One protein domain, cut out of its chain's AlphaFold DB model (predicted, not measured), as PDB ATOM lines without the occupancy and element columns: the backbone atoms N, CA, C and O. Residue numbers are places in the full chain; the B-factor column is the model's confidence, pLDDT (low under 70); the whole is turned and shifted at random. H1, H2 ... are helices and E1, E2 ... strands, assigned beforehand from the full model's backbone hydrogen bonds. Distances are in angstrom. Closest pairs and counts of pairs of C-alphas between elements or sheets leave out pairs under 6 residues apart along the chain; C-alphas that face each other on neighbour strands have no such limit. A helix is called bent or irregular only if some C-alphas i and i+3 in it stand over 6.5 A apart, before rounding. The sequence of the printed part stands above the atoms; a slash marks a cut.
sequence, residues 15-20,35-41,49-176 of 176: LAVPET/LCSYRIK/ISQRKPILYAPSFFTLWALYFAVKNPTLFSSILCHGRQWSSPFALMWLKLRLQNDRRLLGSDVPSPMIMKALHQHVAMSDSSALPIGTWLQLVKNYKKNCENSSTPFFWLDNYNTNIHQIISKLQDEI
ATOM      1  N   LEU A  15       7.896  43.531 -90.008       87.56
ATOM      2  CA  LEU A  15       8.887  42.488 -89.780       87.56
ATOM      3  C   LEU A  15      10.104  42.735 -90.669       87.56
ATOM      4  O   LEU A  15      10.016  42.648 -91.895       87.56
ATOM      5  N   ALA A  16      11.238  43.039 -90.047       88.75
ATOM      6  CA  ALA A  16      12.520  43.155 -90.722       88.75
ATOM      7  C   ALA A  16      13.136  41.759 -90.889       88.75
ATOM      8  O   ALA A  16      13.538  41.146 -89.904       88.75
ATOM      9  N   VAL A  17      13.225  41.263 -92.122       87.19
ATOM     10  CA  VAL A  17      13.787  39.950 -92.484       87.19
ATOM     11  C   VAL A  17      15.091  40.105 -93.271       87.19
ATOM     12  O   VAL A  17      15.239  41.100 -93.984       87.19
ATOM     13  N   PRO A  18      16.046  39.158 -93.193       85.12
ATOM     14  CA  PRO A  18      17.222  39.196 -94.055       85.12
ATOM     15  C   PRO A  18      16.793  39.261 -95.524       85.12
ATOM     16  O   PRO A  18      15.896  38.526 -95.933       85.12
ATOM     17  N   GLU A  19      17.426  40.118 -96.325       81.00
ATOM     18  CA  GLU A  19      17.069  40.314 -97.740       81.00
ATOM     19  C   GLU A  19      17.082  39.011 -98.545       81.00
ATOM     20  O   GLU A  19      16.241  38.807 -99.412       81.00
ATOM     21  N   THR A  20      17.996  38.107 -98.211       77.69
ATOM     22  CA  THR A  20      18.148  36.813 -98.868       77.69
ATOM     23  C   THR A  20      17.477  35.663 -98.109       77.69
ATOM     24  O   THR A  20      17.774  34.498 -98.361       77.69
ATOM     25  N   LEU A  35       6.483  43.091 -94.624       84.62
ATOM     26  CA  LEU A  35       7.886  42.705 -94.695       84.62
ATOM     27  C   LEU A  35       8.763  43.893 -95.110       84.62
ATOM     28  O   LEU A  35       8.492  44.602 -96.090       84.62
ATOM     29  N   CYS A  36       9.855  44.068 -94.376       84.69
ATOM     30  CA  CYS A  36      10.967  44.944 -94.708       84.69
ATOM     31  C   CYS A  36      12.224  44.081 -94.815       84.69
ATOM     32  O   CYS A  36      12.454  43.231 -93.961       84.69
ATOM     33  N   SER A  37      13.052  44.277 -95.837       82.12
ATOM     34  CA  SER A  37      14.318  43.553 -95.950       82.12
ATOM     35  C   SER A  37      15.461  44.334 -95.310       82.12
ATOM     36  O   SER A  37      15.561  45.554 -95.484       82.12
ATOM     37  N   TYR A  38      16.325  43.630 -94.579       82.50
ATOM     38  CA  TYR A  38      17.564  44.176 -94.043       82.50
ATOM     39  C   TYR A  38      18.793  43.428 -94.564       82.50
ATOM     40  O   TYR A  38      18.758  42.226 -94.838       82.50
ATOM     41  N   ARG A  39      19.903  44.160 -94.677       76.81
ATOM     42  CA  ARG A  39      21.220  43.619 -95.032       76.81
ATOM     43  C   ARG A  39      22.087  43.459 -93.797       76.81
ATOM     44  O   ARG A  39      22.131  44.338 -92.934       76.81
ATOM     45  N   ILE A  40      22.827  42.356 -93.750       68.38
ATOM     46  CA  ILE A  40      23.790  42.072 -92.684       68.38
ATOM     47  C   ILE A  40      25.153  42.541 -93.157       68.38
ATOM     48  O   ILE A  40      25.963  41.780 -93.667       68.38
ATOM     49  N   LYS A  41      25.364  43.844 -93.014       67.38
ATOM     50  CA  LYS A  41      26.661  44.510 -93.137       67.38
ATOM     51  C   LYS A  41      27.175  44.833 -91.723       67.38
ATOM     52  O   LYS A  41      26.423  44.665 -90.756       67.38
ATOM     53  N   ILE A  49      12.171  52.955 -94.577       57.34
ATOM     54  CA  ILE A  49      11.993  53.834 -93.419       57.34
ATOM     55  C   ILE A  49      10.580  53.575 -92.894       57.34
ATOM     56  O   ILE A  49       9.595  54.013 -93.483       57.34
ATOM     57  N   SER A  50      10.470  52.787 -91.830       61.19
ATOM     58  CA  SER A  50       9.187  52.537 -91.181       61.19
ATOM     59  C   SER A  50       8.897  53.643 -90.168       61.19
ATOM     60  O   SER A  50       9.759  53.985 -89.363       61.19
ATOM     61  N   GLN A  51       7.668  54.169 -90.167       67.38
ATOM     62  CA  GLN A  51       7.182  55.083 -89.121       67.38
ATOM     63  C   GLN A  51       7.075  54.393 -87.748       67.38
ATOM     64  O   GLN A  51       6.975  55.060 -86.721       67.38
ATOM     65  N   ARG A  52       7.085  53.052 -87.721       76.50
ATOM     66  CA  ARG A  52       7.031  52.224 -86.509       76.50
ATOM     67  C   ARG A  52       8.274  51.352 -86.382       76.50
ATOM     68  O   ARG A  52       8.800  50.884 -87.393       76.50
ATOM     69  N   LYS A  53       8.704  51.083 -85.148       85.31
ATOM     70  CA  LYS A  53       9.832  50.182 -84.878       85.31
ATOM     71  C   LYS A  53       9.514  48.776 -85.412       85.31
ATOM     72  O   LYS A  53       8.488  48.216 -85.022       85.31
ATOM     73  N   PRO A  54      10.333  48.214 -86.314       88.81
ATOM     74  CA  PRO A  54      10.115  46.867 -86.811       88.81
ATOM     75  C   PRO A  54      10.525  45.818 -85.774       88.81
ATOM     76  O   PRO A  54      11.406  46.042 -84.941       88.81
ATOM     77  N   ILE A  55       9.917  44.646 -85.894       89.19
ATOM     78  CA  ILE A  55      10.334  43.412 -85.236       89.19
ATOM     79  C   ILE A  55      11.477  42.828 -86.065       89.19
ATOM     80  O   ILE A  55      11.316  42.606 -87.268       89.19
ATOM     81  N   LEU A  56      12.633  42.588 -85.455       90.62
ATOM     82  CA  LEU A  56      13.793  42.036 -86.154       90.62
ATOM     83  C   LEU A  56      13.721  40.510 -86.187       90.62
ATOM     84  O   LEU A  56      13.893  39.860 -85.162       90.62
ATOM     85  N   TYR A  57      13.520  39.930 -87.364       89.38
ATOM     86  CA  TYR A  57      13.590  38.487 -87.560       89.38
ATOM     87  C   TYR A  57      15.044  38.032 -87.715       89.38
ATOM     88  O   TYR A  57      15.713  38.393 -88.680       89.38
ATOM     89  N   ALA A  58      15.525  37.213 -86.782       89.62
ATOM     90  CA  ALA A  58      16.909  36.764 -86.703       89.62
ATOM     91  C   ALA A  58      16.992  35.225 -86.719       89.62
ATOM     92  O   ALA A  58      16.850  34.577 -85.679       89.62
ATOM     93  N   PRO A  59      17.228  34.596 -87.881       87.38
ATOM     94  CA  PRO A  59      17.353  33.147 -87.950       87.38
ATOM     95  C   PRO A  59      18.736  32.665 -87.484       87.38
ATOM     96  O   PRO A  59      19.768  33.259 -87.803       87.38
ATOM     97  N   SER A  60      18.762  31.529 -86.784       87.00
ATOM     98  CA  SER A  60      19.972  30.808 -86.381       87.00
ATOM     99  C   SER A  60      20.994  31.739 -85.699       87.00
ATOM    100  O   SER A  60      20.648  32.505 -84.791       87.00
ATOM    101  N   PHE A  61      22.259  31.702 -86.122       88.44
ATOM    102  CA  PHE A  61      23.340  32.502 -85.546       88.44
ATOM    103  C   PHE A  61      23.161  34.018 -85.689       88.44
ATOM    104  O   PHE A  61      23.771  34.754 -84.910       88.44
ATOM    105  N   PHE A  62      22.288  34.513 -86.579       88.69
ATOM    106  CA  PHE A  62      21.996  35.951 -86.638       88.69
ATOM    107  C   PHE A  62      21.370  36.489 -85.359       88.69
ATOM    108  O   PHE A  62      21.460  37.688 -85.122       88.69
ATOM    109  N   THR A  63      20.856  35.629 -84.480       89.44
ATOM    110  CA  THR A  63      20.435  36.021 -83.131       89.44
ATOM    111  C   THR A  63      21.551  36.730 -82.355       89.44
ATOM    112  O   THR A  63      21.309  37.737 -81.693       89.44
ATOM    113  N   LEU A  64      22.797  36.252 -82.469       90.25
ATOM    114  CA  LEU A  64      23.946  36.847 -81.779       90.25
ATOM    115  C   LEU A  64      24.222  38.274 -82.271       90.25
ATOM    116  O   LEU A  64      24.525  39.171 -81.484       90.25
ATOM    117  N   TRP A  65      24.105  38.470 -83.583       90.00
ATOM    118  CA  TRP A  65      24.263  39.766 -84.234       90.00
ATOM    119  C   TRP A  65      23.098  40.705 -83.901       90.00
ATOM    120  O   TRP A  65      23.326  41.842 -83.494       90.00
ATOM    121  N   ALA A  66      21.862  40.213 -83.991       89.94
ATOM    122  CA  ALA A  66      20.641  40.954 -83.695       89.94
ATOM    123  C   ALA A  66      20.667  41.530 -82.277       89.94
ATOM    124  O   ALA A  66      20.446  42.723 -82.083       89.94
ATOM    125  N   LEU A  67      21.032  40.698 -81.300       90.44
ATOM    126  CA  LEU A  67      21.131  41.103 -79.904       90.44
ATOM    127  C   LEU A  67      22.196  42.188 -79.693       90.44
ATOM    128  O   LEU A  67      21.954  43.178 -79.009       90.44
ATOM    129  N   TYR A  68      23.370  42.039 -80.309       90.81
ATOM    130  CA  TYR A  68      24.414  43.064 -80.249       90.81
ATOM    131  C   TYR A  68      23.939  44.415 -80.803       90.81
ATOM    132  O   TYR A  68      24.215  45.459 -80.208       90.81
ATOM    133  N   PHE A  69      23.209  44.408 -81.921       87.19
ATOM    134  CA  PHE A  69      22.685  45.635 -82.520       87.19
ATOM    135  C   PHE A  69      21.553  46.261 -81.713       87.19
ATOM    136  O   PHE A  69      21.527  47.487 -81.596       87.19
ATOM    137  N   ALA A  70      20.667  45.449 -81.138       89.19
ATOM    138  CA  ALA A  70      19.595  45.924 -80.272       89.19
ATOM    139  C   ALA A  70      20.141  46.593 -79.004       89.19
ATOM    140  O   ALA A  70      19.690  47.674 -78.646       89.19
ATOM    141  N   VAL A  71      21.187  46.036 -78.384       89.25
ATOM    142  CA  VAL A  71      21.845  46.665 -77.222       89.25
ATOM    143  C   VAL A  71      22.496  47.997 -77.591       89.25
ATOM    144  O   VAL A  71      22.415  48.958 -76.831       89.25
ATOM    145  N   LYS A  72      23.137  48.082 -78.762       88.56
ATOM    146  CA  LYS A  72      23.741  49.337 -79.229       88.56
ATOM    147  C   LYS A  72      22.712  50.396 -79.620       88.56
ATOM    148  O   LYS A  72      23.005  51.580 -79.508       88.56
ATOM    149  N   ASN A  73      21.544  49.976 -80.101       86.69
ATOM    150  CA  ASN A  73      20.493  50.855 -80.599       86.69
ATOM    151  C   ASN A  73      19.127  50.387 -80.060       86.69
ATOM    152  O   ASN A  73      18.327  49.833 -80.818       86.69
ATOM    153  N   PRO A  74      18.826  50.614 -78.769       83.94
ATOM    154  CA  PRO A  74      17.629  50.066 -78.117       83.94
ATOM    155  C   PRO A  74      16.315  50.616 -78.690       83.94
ATOM    156  O   PRO A  74      15.247  50.037 -78.512       83.94
ATOM    157  N   THR A  75      16.368  51.740 -79.404       84.88
ATOM    158  CA  THR A  75      15.207  52.354 -80.055       84.88
ATOM    159  C   THR A  75      14.948  51.830 -81.465       84.88
ATOM    160  O   THR A  75      13.913  52.163 -82.039       84.88
ATOM    161  N   LEU A  76      15.850  51.020 -82.026       85.19
ATOM    162  CA  LEU A  76      15.805  50.611 -83.428       85.19
ATOM    163  C   LEU A  76      14.738  49.549 -83.708       85.19
ATOM    164  O   LEU A  76      14.122  49.566 -84.771       85.19
ATOM    165  N   PHE A  77      14.507  48.649 -82.752       88.44
ATOM    166  CA  PHE A  77      13.590  47.518 -82.888       88.44
ATOM    167  C   PHE A  77      12.546  47.539 -81.777       88.44
ATOM    168  O   PHE A  77      12.829  47.993 -80.667       88.44
ATOM    169  N   SER A  78      11.334  47.066 -82.069       88.81
ATOM    170  CA  SER A  78      10.322  46.836 -81.031       88.81
ATOM    171  C   SER A  78      10.642  45.560 -80.262       88.81
ATOM    172  O   SER A  78      10.651  45.568 -79.040       88.81
ATOM    173  N   SER A  79      10.974  44.494 -80.986       89.69
ATOM    174  CA  SER A  79      11.365  43.202 -80.436       89.69
ATOM    175  C   SER A  79      12.264  42.439 -81.414       89.69
ATOM    176  O   SER A  79      12.408  42.812 -82.585       89.69
ATOM    177  N   ILE A  80      12.885  41.363 -80.937       90.62
ATOM    178  CA  ILE A  80      13.663  40.425 -81.749       90.62
ATOM    179  C   ILE A  80      12.911  39.098 -81.807       90.62
ATOM    180  O   ILE A  80      12.564  38.527 -80.777       90.62
ATOM    181  N   LEU A  81      12.697  38.581 -83.012       89.69
ATOM    182  CA  LEU A  81      12.122  37.268 -83.257       89.69
ATOM    183  C   LEU A  81      13.213  36.308 -83.741       89.69
ATOM    184  O   LEU A  81      13.611  36.326 -84.905       89.69
ATOM    185  N   CYS A  82      13.689  35.458 -82.841       88.12
ATOM    186  CA  CYS A  82      14.708  34.451 -83.107       88.12
ATOM    187  C   CYS A  82      14.064  33.193 -83.695       88.12
ATOM    188  O   CYS A  82      13.048  32.731 -83.182       88.12
ATOM    189  N   HIS A  83      14.659  32.606 -84.733       84.69
ATOM    190  CA  HIS A  83      14.145  31.378 -85.351       84.69
ATOM    191  C   HIS A  83      15.206  30.283 -85.430       84.69
ATOM    192  O   HIS A  83      16.338  30.534 -85.845       84.69
ATOM    193  N   GLY A  84      14.822  29.052 -85.095       78.38
ATOM    194  CA  GLY A  84      15.673  27.867 -85.183       78.38
ATOM    195  C   GLY A  84      16.194  27.425 -83.820       78.38
ATOM    196  O   GLY A  84      15.601  27.721 -82.790       78.38
ATOM    197  N   ARG A  85      17.308  26.689 -83.787       79.19
ATOM    198  CA  ARG A  85      17.813  26.099 -82.538       79.19
ATOM    199  C   ARG A  85      18.305  27.161 -81.556       79.19
ATOM    200  O   ARG A  85      19.130  28.000 -81.913       79.19
ATOM    201  N   GLN A  86      17.881  27.055 -80.297       78.88
ATOM    202  CA  GLN A  86      18.333  27.942 -79.232       78.88
ATOM    203  C   GLN A  86      19.808  27.714 -78.866       78.88
ATOM    204  O   GLN A  86      20.169  26.749 -78.196       78.88
ATOM    205  N   TRP A  87      20.674  28.642 -79.283       75.81
ATOM    206  CA  TRP A  87      22.102  28.683 -78.930       75.81
ATOM    207  C   TRP A  87      22.360  29.485 -77.644       75.81
ATOM    208  O   TRP A  87      23.367  30.177 -77.530       75.81
ATOM    209  N   SER A  88      21.440  29.434 -76.679       76.69
ATOM    210  CA  SER A  88      21.520  30.225 -75.441       76.69
ATOM    211  C   SER A  88      22.201  29.489 -74.287       76.69
ATOM    212  O   SER A  88      22.633  30.129 -73.326       76.69
ATOM    213  N   SER A  89      22.305  28.155 -74.351       85.69
ATOM    214  CA  SER A  89      22.846  27.385 -73.232       85.69
ATOM    215  C   SER A  89      24.353  27.633 -73.062       85.69
ATOM    216  O   SER A  89      25.077  27.764 -74.057       85.69
ATOM    217  N   PRO A  90      24.873  27.661 -71.819       87.38
ATOM    218  CA  PRO A  90      26.300  27.867 -71.574       87.38
ATOM    219  C   PRO A  90      27.189  26.867 -72.324       87.38
ATOM    220  O   PRO A  90      28.219  27.254 -72.875       87.38
ATOM    221  N   PHE A  91      26.766  25.602 -72.403       90.75
ATOM    222  CA  PHE A  91      27.486  24.558 -73.133       90.75
ATOM    223  C   PHE A  91      27.477  24.790 -74.645       90.75
ATOM    224  O   PHE A  91      28.522  24.663 -75.281       90.75
ATOM    225  N   ALA A  92      26.335  25.178 -75.221       89.25
ATOM    226  CA  ALA A  92      26.237  25.473 -76.647       89.25
ATOM    227  C   ALA A  92      27.113  26.675 -77.032       89.25
ATOM    228  O   ALA A  92      27.845  26.616 -78.021       89.25
ATOM    229  N   LEU A  93      27.112  27.730 -76.212       91.25
ATOM    230  CA  LEU A  93      27.964  28.907 -76.400       91.25
ATOM    231  C   LEU A  93      29.451  28.574 -76.257       91.25
ATOM    232  O   LEU A  93      30.271  29.054 -77.041       91.25
ATOM    233  N   MET A  94      29.815  27.743 -75.277       94.06
ATOM    234  CA  MET A  94      31.199  27.307 -75.088       94.06
ATOM    235  C   MET A  94      31.686  26.469 -76.272       94.06
ATOM    236  O   MET A  94      32.763  26.737 -76.805       94.06
ATOM    237  N   TRP A  95      30.878  25.510 -76.726       93.81
ATOM    238  CA  TRP A  95      31.179  24.706 -77.908       93.81
ATOM    239  C   TRP A  95      31.356  25.583 -79.152       93.81
ATOM    240  O   TRP A  95      32.355  25.454 -79.860       93.81
ATOM    241  N   LEU A  96      30.440  26.531 -79.376       92.62
ATOM    242  CA  LEU A  96      30.500  27.459 -80.504       92.62
ATOM    243  C   LEU A  96      31.767  28.322 -80.462       92.62
ATOM    244  O   LEU A  96      32.459  28.464 -81.468       92.62
ATOM    245  N   LYS A  97      32.113  28.854 -79.286       95.12
ATOM    246  CA  LYS A  97      33.346  29.622 -79.074       95.12
ATOM    247  C   LYS A  97      34.586  28.799 -79.419       95.12
ATOM    248  O   LYS A  97      35.452  29.303 -80.129       95.12
ATOM    249  N   LEU A  98      34.678  27.560 -78.933       95.62
ATOM    250  CA  LEU A  98      35.819  26.677 -79.201       95.62
ATOM    251  C   LEU A  98      35.938  26.347 -80.692       95.62
ATOM    252  O   LEU A  98      37.033  26.416 -81.249       95.62
ATOM    253  N   ARG A  99      34.815  26.056 -81.357       93.56
ATOM    254  CA  ARG A  99      34.778  25.803 -82.804       93.56
ATOM    255  C   ARG A  99      35.274  27.004 -83.602       93.56
ATOM    256  O   ARG A  99      36.201  26.859 -84.389       93.56
ATOM    257  N   LEU A 100      34.755  28.197 -83.322       94.06
ATOM    258  CA  LEU A 100      35.191  29.422 -83.994       94.06
ATOM    259  C   LEU A 100      36.657  29.778 -83.698       94.06
ATOM    260  O   LEU A 100      37.349  30.318 -84.555       94.06
ATOM    261  N   GLN A 101      37.163  29.483 -82.496       95.81
ATOM    262  CA  GLN A 101      38.584  29.668 -82.181       95.81
ATOM    263  C   GLN A 101      39.476  28.742 -83.008       95.81
ATOM    264  O   GLN A 101      40.567  29.158 -83.398       95.81
ATOM    265  N   ASN A 102      39.019  27.516 -83.261       95.44
ATOM    266  CA  ASN A 102      39.719  26.573 -84.117       95.44
ATOM    267  C   ASN A 102      39.700  27.028 -85.581       95.44
ATOM    268  O   ASN A 102      40.763  27.118 -86.187       95.44
ATOM    269  N   ASP A 103      38.533  27.418 -86.107       93.06
ATOM    270  CA  ASP A 103      38.411  27.989 -87.458       93.06
ATOM    271  C   ASP A 103      39.353  29.187 -87.628       93.06
ATOM    272  O   ASP A 103      40.099  29.259 -88.599       93.06
ATOM    273  N   ARG A 104      39.405  30.082 -86.632       94.31
ATOM    274  CA  ARG A 104      40.303  31.244 -86.646       94.31
ATOM    275  C   ARG A 104      41.776  30.856 -86.741       94.31
ATOM    276  O   ARG A 104      42.545  31.558 -87.386       94.31
ATOM    277  N   ARG A 105      42.193  29.791 -86.047       94.06
ATOM    278  CA  ARG A 105      43.587  29.314 -86.084       94.06
ATOM    279  C   ARG A 105      43.954  28.746 -87.453       94.06
ATOM    280  O   ARG A 105      45.100  28.886 -87.852       94.06
ATOM    281  N   LEU A 106      43.001  28.113 -88.133       93.69
ATOM    282  CA  LEU A 106      43.226  27.448 -89.414       93.69
ATOM    283  C   LEU A 106      43.120  28.402 -90.608       93.69
ATOM    284  O   LEU A 106      43.872  28.259 -91.564       93.69
ATOM    285  N   LEU A 107      42.182  29.350 -90.562       93.69
ATOM    286  CA  LEU A 107      41.789  30.157 -91.722       93.69
ATOM    287  C   LEU A 107      42.085  31.655 -91.552       93.69
ATOM    288  O   LEU A 107      41.987  32.415 -92.511       93.69
ATOM    289  N   GLY A 108      42.443  32.096 -90.344       91.88
ATOM    290  CA  GLY A 108      42.581  33.512 -90.007       91.88
ATOM    291  C   GLY A 108      41.292  34.132 -89.457       91.88
ATOM    292  O   GLY A 108      40.258  33.483 -89.311       91.88
ATOM    293  N   SER A 109      41.368  35.405 -89.063       90.06
ATOM    294  CA  SER A 109      40.270  36.102 -88.374       90.06
ATOM    295  C   SER A 109      39.285  36.784 -89.319       90.06
ATOM    296  O   SER A 109      38.097  36.834 -89.001       90.06
ATOM    297  N   ASP A 110      39.776  37.292 -90.448       90.81
ATOM    298  CA  ASP A 110      39.041  38.210 -91.331       90.81
ATOM    299  C   ASP A 110      38.289  37.493 -92.459       90.81
ATOM    300  O   ASP A 110      37.734  38.124 -93.353       90.81
ATOM    301  N   VAL A 111      38.234  36.164 -92.388       89.19
ATOM    302  CA  VAL A 111      37.493  35.320 -93.324       89.19
ATOM    303  C   VAL A 111      36.205  34.796 -92.682       89.19
ATOM    304  O   VAL A 111      36.119  34.700 -91.452       89.19
ATOM    305  N   PRO A 112      35.183  34.440 -93.475       88.44
ATOM    306  CA  PRO A 112      33.979  33.782 -92.976       88.44
ATOM    307  C   PRO A 112      34.237  32.423 -92.308       88.44
ATOM    308  O   PRO A 112      35.116  31.674 -92.727       88.44
ATOM    309  N   SER A 113      33.422  32.053 -91.310       88.56
ATOM    310  CA  SER A 113      33.435  30.681 -90.764       88.56
ATOM    311  C   SER A 113      32.621  29.752 -91.673       88.56
ATOM    312  O   SER A 113      31.412  29.975 -91.812       88.56
ATOM    313  N   PRO A 114      33.206  28.660 -92.203       87.62
ATOM    314  CA  PRO A 114      32.469  27.686 -93.008       87.62
ATOM    315  C   PRO A 114      31.296  27.055 -92.251       87.62
ATOM    316  O   PRO A 114      30.237  26.799 -92.823       87.62
ATOM    317  N   MET A 115      31.456  26.830 -90.943       87.94
ATOM    318  CA  MET A 115      30.418  26.242 -90.098       87.94
ATOM    319  C   MET A 115      29.223  27.184 -89.925       87.94
ATOM    320  O   MET A 115      28.078  26.757 -90.091       87.94
ATOM    321  N   ILE A 116      29.481  28.466 -89.647       88.56
ATOM    322  CA  ILE A 116      28.426  29.480 -89.541       88.56
ATOM    323  C   ILE A 116      27.729  29.667 -90.887       88.56
ATOM    324  O   ILE A 116      26.500  29.666 -90.938       88.56
ATOM    325  N   MET A 117      28.497  29.767 -91.976       86.50
ATOM    326  CA  MET A 117      27.944  29.881 -93.326       86.50
ATOM    327  C   MET A 117      27.016  28.711 -93.639       86.50
ATOM    328  O   MET A 117      25.873  28.935 -94.025       86.50
ATOM    329  N   LYS A 118      27.459  27.472 -93.394       86.31
ATOM    330  CA  LYS A 118      26.658  26.265 -93.632       86.31
ATOM    331  C   LYS A 118      25.350  26.270 -92.839       86.31
ATOM    332  O   LYS A 118      24.311  25.913 -93.383       86.31
ATOM    333  N   ALA A 119      25.390  26.673 -91.570       85.25
ATOM    334  CA  ALA A 119      24.193  26.733 -90.735       85.25
ATOM    335  C   ALA A 119      23.218  27.832 -91.179       85.25
ATOM    336  O   ALA A 119      22.009  27.627 -91.186       85.25
ATOM    337  N   LEU A 120      23.728  28.999 -91.567       83.62
ATOM    338  CA  LEU A 120      22.894  30.098 -92.045       83.62
ATOM    339  C   LEU A 120      22.319  29.831 -93.440       83.62
ATOM    340  O   LEU A 120      21.207  30.271 -93.725       83.62
ATOM    341  N   HIS A 121      23.017  29.053 -94.272       83.88
ATOM    342  CA  HIS A 121      22.553  28.669 -95.606       83.88
ATOM    343  C   HIS A 121      21.270  27.826 -95.595       83.88
ATOM    344  O   HIS A 121      20.635  27.670 -96.628       83.88
ATOM    345  N   GLN A 122      20.854  27.312 -94.434       81.88
ATOM    346  CA  GLN A 122      19.552  26.659 -94.264       81.88
ATOM    347  C   GLN A 122      18.383  27.654 -94.229       81.88
ATOM    348  O   GLN A 122      17.243  27.277 -94.472       81.88
ATOM    349  N   HIS A 123      18.654  28.920 -93.911       79.56
ATOM    350  CA  HIS A 123      17.630  29.946 -93.705       79.56
ATOM    351  C   HIS A 123      17.713  31.078 -94.728       79.56
ATOM    352  O   HIS A 123      16.714  31.743 -95.001       79.56
ATOM    353  N   VAL A 124      18.904  31.325 -95.266       79.44
ATOM    354  CA  VAL A 124      19.213  32.514 -96.050       79.44
ATOM    355  C   VAL A 124      20.115  32.128 -97.225       79.44
ATOM    356  O   VAL A 124      21.131  31.456 -97.034       79.44
ATOM    357  N   ALA A 125      19.777  32.573 -98.437       75.56
ATOM    358  CA  ALA A 125      20.672  32.492 -99.584       75.56
ATOM    359  C   ALA A 125      21.908  33.359 -99.297       75.56
ATOM    360  O   ALA A 125      21.833  34.577 -99.136       75.56
ATOM    361  N   MET A 126      23.058  32.716 -99.143       66.38
ATOM    362  CA  MET A 126      24.291  33.406 -98.779       66.38
ATOM    363  C   MET A 126      24.974  33.913-100.047       66.38
ATOM    364  O   MET A 126      25.340  33.111-100.899       66.38
ATOM    365  N   SER A 127      25.157  35.230-100.149       58.84
ATOM    366  CA  SER A 127      26.167  35.842-101.021       58.84
ATOM    367  C   SER A 127      27.332  36.341-100.157       58.84
ATOM    368  O   SER A 127      27.194  36.450 -98.935       58.84
ATOM    369  N   ASP A 128      28.470  36.689-100.766       51.59
ATOM    370  CA  ASP A 128      29.666  37.187-100.056       51.59
ATOM    371  C   ASP A 128      29.375  38.374 -99.113       51.59
ATOM    372  O   ASP A 128      30.084  38.609 -98.137       51.59
ATOM    373  N   SER A 129      28.281  39.102 -99.355       50.06
ATOM    374  CA  SER A 129      27.878  40.289 -98.600       50.06
ATOM    375  C   SER A 129      27.292  40.039 -97.200       50.06
ATOM    376  O   SER A 129      27.171  40.996 -96.436       50.06
ATOM    377  N   SER A 130      26.935  38.798 -96.849       55.69
ATOM    378  CA  SER A 130      26.289  38.434 -95.568       55.69
ATOM    379  C   SER A 130      27.186  37.645 -94.605       55.69
ATOM    380  O   SER A 130      26.755  37.245 -93.517       55.69
ATOM    381  N   ALA A 131      28.441  37.411 -94.984       68.81
ATOM    382  CA  ALA A 131      29.361  36.558 -94.253       68.81
ATOM    383  C   ALA A 131      30.250  37.381 -93.305       68.81
ATOM    384  O   ALA A 131      31.356  37.787 -93.651       68.81
ATOM    385  N   LEU A 132      29.766  37.641 -92.083       85.50
ATOM    386  CA  LEU A 132      30.600  38.264 -91.046       85.50
ATOM    387  C   LEU A 132      31.858  37.409 -90.787       85.50
ATOM    388  O   LEU A 132      31.760  36.173 -90.783       85.50
ATOM    389  N   PRO A 133      33.019  38.035 -90.526       90.12
ATOM    390  CA  PRO A 133      34.263  37.306 -90.336       90.12
ATOM    391  C   PRO A 133      34.264  36.536 -89.007       90.12
ATOM    392  O   PRO A 133      33.558  36.892 -88.052       90.12
ATOM    393  N   ILE A 134      35.080  35.483 -88.916       92.50
ATOM    394  CA  ILE A 134      35.229  34.639 -87.717       92.50
ATOM    395  C   ILE A 134      35.509  35.495 -86.474       92.50
ATOM    396  O   ILE A 134      34.937  35.253 -85.406       92.50
ATOM    397  N   GLY A 135      36.357  36.519 -86.609       92.31
ATOM    398  CA  GLY A 135      36.670  37.460 -85.535       92.31
ATOM    399  C   GLY A 135      35.428  38.143 -84.957       92.31
ATOM    400  O   GLY A 135      35.263  38.190 -83.735       92.31
ATOM    401  N   THR A 136      34.516  38.601 -85.818       92.06
ATOM    402  CA  THR A 136      33.254  39.227 -85.402       92.06
ATOM    403  C   THR A 136      32.349  38.224 -84.700       92.06
ATOM    404  O   THR A 136      31.855  38.517 -83.612       92.06
ATOM    405  N   TRP A 137      32.183  37.013 -85.240       92.06
ATOM    406  CA  TRP A 137      31.385  35.975 -84.577       92.06
ATOM    407  C   TRP A 137      31.913  35.640 -83.183       92.06
ATOM    408  O   TRP A 137      31.140  35.557 -82.231       92.06
ATOM    409  N   LEU A 138      33.233  35.528 -83.020       94.12
ATOM    410  CA  LEU A 138      33.852  35.298 -81.714       94.12
ATOM    411  C   LEU A 138      33.556  36.415 -80.714       94.12
ATOM    412  O   LEU A 138      33.333  36.128 -79.536       94.12
ATOM    413  N   GLN A 139      33.571  37.675 -81.149       93.88
ATOM    414  CA  GLN A 139      33.204  38.802 -80.291       93.88
ATOM    415  C   GLN A 139      31.729  38.730 -79.885       93.88
ATOM    416  O   GLN A 139      31.418  38.879 -78.703       93.88
ATOM    417  N   LEU A 140      30.833  38.436 -80.831       92.62
ATOM    418  CA  LEU A 140      29.400  38.298 -80.566       92.62
ATOM    419  C   LEU A 140      29.113  37.174 -79.560       92.62
ATOM    420  O   LEU A 140      28.385  37.390 -78.595       92.62
ATOM    421  N   VAL A 141      29.750  36.008 -79.717       93.62
ATOM    422  CA  VAL A 141      29.603  34.876 -78.784       93.62
ATOM    423  C   VAL A 141      30.112  35.230 -77.386       93.62
ATOM    424  O   VAL A 141      29.448  34.930 -76.397       93.62
ATOM    425  N   LYS A 142      31.274  35.891 -77.277       93.19
ATOM    426  CA  LYS A 142      31.828  36.315 -75.978       93.19
ATOM    427  C   LYS A 142      30.917  37.306 -75.256       93.19
ATOM    428  O   LYS A 142      30.790  37.229 -74.038       93.19
ATOM    429  N   ASN A 143      30.290  38.206 -76.005       92.44
ATOM    430  CA  ASN A 143      29.460  39.268 -75.453       92.44
ATOM    431  C   ASN A 143      28.001  38.849 -75.248       92.44
ATOM    432  O   ASN A 143      27.247  39.618 -74.665       92.44
ATOM    433  N   TYR A 144      27.599  37.651 -75.686       90.81
ATOM    434  CA  TYR A 144      26.202  37.217 -75.687       90.81
ATOM    435  C   TYR A 144      25.505  37.403 -74.333       90.81
ATOM    436  O   TYR A 144      24.490  38.085 -74.275       90.81
ATOM    437  N   LYS A 145      26.075  36.874 -73.240       90.00
ATOM    438  CA  LYS A 145      25.462  36.975 -71.901       90.00
ATOM    439  C   LYS A 145      25.277  38.424 -71.453       90.00
ATOM    440  O   LYS A 145      24.177  38.815 -71.088       90.00
ATOM    441  N   LYS A 146      26.334  39.230 -71.585       91.75
ATOM    442  CA  LYS A 146      26.301  40.663 -71.266       91.75
ATOM    443  C   LYS A 146      25.270  41.406 -72.119       91.75
ATOM    444  O   LYS A 146      24.580  42.292 -71.632       91.75
ATOM    445  N   ASN A 147      25.154  41.050 -73.395       90.81
ATOM    446  CA  ASN A 147      24.171  41.657 -74.281       90.81
ATOM    447  C   ASN A 147      22.739  41.233 -73.914       90.81
ATOM    448  O   ASN A 147      21.839  42.051 -74.029       90.81
ATOM    449  N   CYS A 148      22.518  40.000 -73.449       86.75
ATOM    450  CA  CYS A 148      21.209  39.577 -72.945       86.75
ATOM    451  C   CYS A 148      20.806  40.390 -71.712       86.75
ATOM    452  O   CYS A 148      19.684  40.875 -71.659       86.75
ATOM    453  N   GLU A 149      21.722  40.569 -70.758       89.62
ATOM    454  CA  GLU A 149      21.483  41.337 -69.526       89.62
ATOM    455  C   GLU A 149      21.213  42.823 -69.805       89.62
ATOM    456  O   GLU A 149      20.373  43.437 -69.158       89.62
ATOM    457  N   ASN A 150      21.896  43.394 -70.799       89.44
ATOM    458  CA  ASN A 150      21.765  44.808 -71.154       89.44
ATOM    459  C   ASN A 150      20.631  45.099 -72.152       89.44
ATOM    460  O   ASN A 150      20.369  46.266 -72.449       89.44
ATOM    461  N   SER A 151      20.005  44.073 -72.733       85.44
ATOM    462  CA  SER A 151      18.955  44.268 -73.730       85.44
ATOM    463  C   SER A 151      17.648  44.641 -73.046       85.44
ATOM    464  O   SER A 151      17.038  43.824 -72.366       85.44
ATOM    465  N   SER A 152      17.178  45.862 -73.294       86.56
ATOM    466  CA  SER A 152      15.802  46.273 -72.991       86.56
ATOM    467  C   SER A 152      14.808  45.826 -74.066       86.56
ATOM    468  O   SER A 152      13.602  45.859 -73.840       86.56
ATOM    469  N   THR A 153      15.300  45.406 -75.235       88.25
ATOM    470  CA  THR A 153      14.468  44.909 -76.330       88.25
ATOM    471  C   THR A 153      14.002  43.479 -76.024       88.25
ATOM    472  O   THR A 153      14.861  42.609 -75.823       88.25
ATOM    473  N   PRO A 154      12.683  43.208 -76.016       87.31
ATOM    474  CA  PRO A 154      12.144  41.872 -75.791       87.31
ATOM    475  C   PRO A 154      12.543  40.912 -76.918       87.31
ATOM    476  O   PRO A 154      12.620  41.287 -78.092       87.31
ATOM    477  N   PHE A 155      12.810  39.658 -76.556       85.50
ATOM    478  CA  PHE A 155      13.247  38.603 -77.468       85.50
ATOM    479  C   PHE A 155      12.317  37.390 -77.394       85.50
ATOM    480  O   PHE A 155      12.073  36.824 -76.330       85.50
ATOM    481  N   PHE A 156      11.835  36.956 -78.554       86.19
ATOM    482  CA  PHE A 156      10.928  35.827 -78.715       86.19
ATOM    483  C   PHE A 156      11.620  34.715 -79.488       86.19
ATOM    484  O   PHE A 156      12.270  34.972 -80.498       86.19
ATOM    485  N   TRP A 157      11.471  33.474 -79.029       83.62
ATOM    486  CA  TRP A 157      12.071  32.316 -79.681       83.62
ATOM    487  C   TRP A 157      11.013  31.484 -80.403       83.62
ATOM    488  O   TRP A 157      10.037  31.053 -79.793       83.62
ATOM    489  N   LEU A 158      11.226  31.247 -81.693       78.50
ATOM    490  CA  LEU A 158      10.411  30.391 -82.541       78.50
ATOM    491  C   LEU A 158      11.195  29.098 -82.774       78.50
ATOM    492  O   LEU A 158      12.128  29.053 -83.582       78.50
ATOM    493  N   ASP A 159      10.866  28.077 -81.983       70.06
ATOM    494  CA  ASP A 159      11.458  26.745 -82.111       70.06
ATOM    495  C   ASP A 159      10.578  25.857 -83.001       70.06
ATOM    496  O   ASP A 159       9.344  25.934 -82.948       70.06
ATOM    497  N   ASN A 160      11.223  24.990 -83.781       58.75
ATOM    498  CA  ASN A 160      10.611  24.121 -84.791       58.75
ATOM    499  C   ASN A 160       9.576  23.147 -84.210       58.75
ATOM    500  O   ASN A 160       8.800  22.570 -84.966       58.75
ATOM    501  N   TYR A 161       9.580  22.928 -82.892       53.12
ATOM    502  CA  TYR A 161       8.857  21.817 -82.288       53.12
ATOM    503  C   TYR A 161       7.448  22.127 -81.788       53.12
ATOM    504  O   TYR A 161       6.666  21.184 -81.747       53.12
ATOM    505  N   ASN A 162       7.086  23.364 -81.399       47.97
ATOM    506  CA  ASN A 162       5.702  23.630 -80.950       47.97
ATOM    507  C   ASN A 162       5.339  25.089 -80.613       47.97
ATOM    508  O   ASN A 162       4.543  25.341 -79.707       47.97
ATOM    509  N   THR A 163       5.899  26.090 -81.294       57.22
ATOM    510  CA  THR A 163       5.437  27.469 -81.052       57.22
ATOM    511  C   THR A 163       4.290  27.826 -81.985       57.22
ATOM    512  O   THR A 163       4.458  27.965 -83.193       57.22
ATOM    513  N   ASN A 164       3.094  27.960 -81.409       65.50
ATOM    514  CA  ASN A 164       1.905  28.407 -82.117       65.50
ATOM    515  C   ASN A 164       2.150  29.857 -82.561       65.50
ATOM    516  O   ASN A 164       2.076  30.782 -81.754       65.50
ATOM    517  N   ILE A 165       2.521  30.051 -83.828       68.12
ATOM    518  CA  ILE A 165       2.930  31.340 -84.414       68.12
ATOM    519  C   ILE A 165       1.928  32.452 -84.069       68.12
ATOM    520  O   ILE A 165       2.318  33.584 -83.792       68.12
ATOM    521  N   HIS A 166       0.644  32.105 -83.981       70.38
ATOM    522  CA  HIS A 166      -0.426  33.000 -83.559       70.38
ATOM    523  C   HIS A 166      -0.265  33.558 -82.134       70.38
ATOM    524  O   HIS A 166      -0.556  34.730 -81.925       70.38
ATOM    525  N   GLN A 167       0.235  32.771 -81.174       74.12
ATOM    526  CA  GLN A 167       0.502  33.221 -79.798       74.12
ATOM    527  C   GLN A 167       1.708  34.159 -79.716       74.12
ATOM    528  O   GLN A 167       1.736  35.081 -78.904       74.12
ATOM    529  N   ILE A 168       2.732  33.922 -80.539       73.12
ATOM    530  CA  ILE A 168       3.877  34.835 -80.620       73.12
ATOM    531  C   ILE A 168       3.415  36.155 -81.236       73.12
ATOM    532  O   ILE A 168       3.738  37.219 -80.726       73.12
ATOM    533  N   ILE A 169       2.592  36.098 -82.282       72.50
ATOM    534  CA  ILE A 169       2.052  37.291 -82.936       72.50
ATOM    535  C   ILE A 169       1.130  38.084 -82.017       72.50
ATOM    536  O   ILE A 169       1.216  39.306 -82.026       72.50
ATOM    537  N   SER A 170       0.293  37.429 -81.207       73.38
ATOM    538  CA  SER A 170      -0.533  38.146 -80.231       73.38
ATOM    539  C   SER A 170       0.338  38.885 -79.213       73.38
ATOM    540  O   SER A 170       0.154  40.081 -79.024       73.38
ATOM    541  N   LYS A 171       1.376  38.233 -78.667       74.38
ATOM    542  CA  LYS A 171       2.341  38.883 -77.761       74.38
ATOM    543  C   LYS A 171       3.067  40.057 -78.422       74.38
ATOM    544  O   LYS A 171       3.222  41.109 -77.816       74.38
ATOM    545  N   LEU A 172       3.459  39.898 -79.684       72.69
ATOM    546  CA  LEU A 172       4.099  40.953 -80.472       72.69
ATOM    547  C   LEU A 172       3.162  42.137 -80.760       72.69
ATOM    548  O   LEU A 172       3.648  43.238 -80.990       72.69
ATOM    549  N   GLN A 173       1.843  41.927 -80.782       68.62
ATOM    550  CA  GLN A 173       0.848  42.992 -80.955       68.62
ATOM    551  C   GLN A 173       0.543  43.741 -79.654       68.62
ATOM    552  O   GLN A 173       0.216  44.928 -79.723       68.62
ATOM    553  N   ASP A 174       0.658  43.071 -78.506       64.25
ATOM    554  CA  ASP A 174       0.420  43.656 -77.183       64.25
ATOM    555  C   ASP A 174       1.579  44.561 -76.720       64.25
ATOM    556  O   ASP A 174       1.358  45.503 -75.964       64.25
ATOM    557  N   GLU A 175       2.803  44.324 -77.207       58.34
ATOM    558  CA  GLU A 175       4.004  45.111 -76.868       58.34
ATOM    559  C   GLU A 175       4.219  46.379 -77.730       58.34
ATOM    560  O   GLU A 175       5.202  47.096 -77.528       58.34
ATOM    561  N   ILE A 176       3.326  46.668 -78.690       54.91
ATOM    562  CA  ILE A 176       3.389  47.838 -79.601       54.91
ATOM    563  C   ILE A 176       2.324  48.876 -79.255       54.91
ATOM    564  O   ILE A 176       2.700  50.059 -79.120       54.91
TER     565      ILE A 176
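AT A GLANCE: This is residues 15 to 20, 35 to 41 and 49 to 176 of the 176 residues of an uncharacterized protein of Bartonella koehlerae C-29 (UniProt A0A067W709). A small, strongly twisted sheet of five strands has H1 packed along one face; H4 crosses on H1, and H2 packs on H4, farther from the sheet. H5 lies at the end of the long axis opposite H2, and H3 is a short helix near H2. The 141 printed residues hold five named helices and five named strands, in the order E1 E2 E3 H1 E4 H2 H3 H4 E5 H5; the sheet order is E2 E1 E3 E4 E5, all parallel, and the class is mixed. The whole is compact, with a radius of gyration of the C-alphas of 15.1 A, yet elongated, spanning 47 by 30 by 30 A.

IN THESE COORDINATES: Find C-alpha 15 at (8.887, 42.488, -89.780), where E1, residues 15 to 18, begins. After a cut comes E2, residues 35 to 40, 16.0 A long; after a second, E3, residues 55 to 59. H1, residues 62 to 72, measures 15.4 A, and E4 is residues 80 to 83. Look for C-alpha 90 at (26.300, 27.867, -71.574): H2 runs from there to residue 107, 25.5 A. H3 is residues 114 to 120, and H4, residues 134 to 150, covers 23.6 A. H4 is irregular, with C-alphas 142 and 145 7.6 A apart, and has a kink of 52 degrees near residue 144. E5 is residues 155 to 158, and H5, residues 165 to 174, ends at (0.420, 43.656, -77.183).

HOW THE PARTS SIT: Start at the sheet: N 36 and O 15 of E2 and E1 are 2.9 A apart, N 16 and O 55 of E1 and E3 2.8 A, N 81 and O 56 of E4 and E3 2.8 A, and N 156 and O 80 of E5 and E4 2.8 A, each within hydrogen-bond range. E3, H1, E4 form a strand-helix-strand unit, two parallel neighbour strands with a helix between, its crossover right-handed; E4, H2 H3 H4, E5 form another. H1 on one face of the sheet makes two layers; its height over the sheet is 7.6 A, over E3 and along it at 7 degrees on the local plane. H1 touches H4 at a steep tilt of 57 degrees, the same way; the closest C-alphas, of Leu 64 and Leu 140, are 5.8 A apart. H4 touches H2 at a shallow tilt of 23 degrees, opposite ways, closest at the C-alphas of Arg 104 and Ile 134, 6.2 A. H5 is on the sheet, over E4, at a height of 9.8 A. Every O i to N i+4 pair is within hydrogen-bond range in H1, H2, H3 and H5; in H4, 11 of 13 are.

THE WHOLE: The C-alphas of Leu 106 and Asp 174, the two farthest apart, are 47.4 A from each other. Residues 21 to 34 and 42 to 48 are not printed; the gaps are 12.5 A from C-alpha 20 to 35 and 17.4 A from C-alpha 41 to 49. H3 to H4 is a long link of 13 residues, and residues 162 to 167, of which 165 to 167 belong to H5, stand free. The mean pLDDT of the printed part is 83.0; look for values under 70 at residues 40 to 41, 49 to 51, 126 to 131, 160 to 165 and 173 to 176.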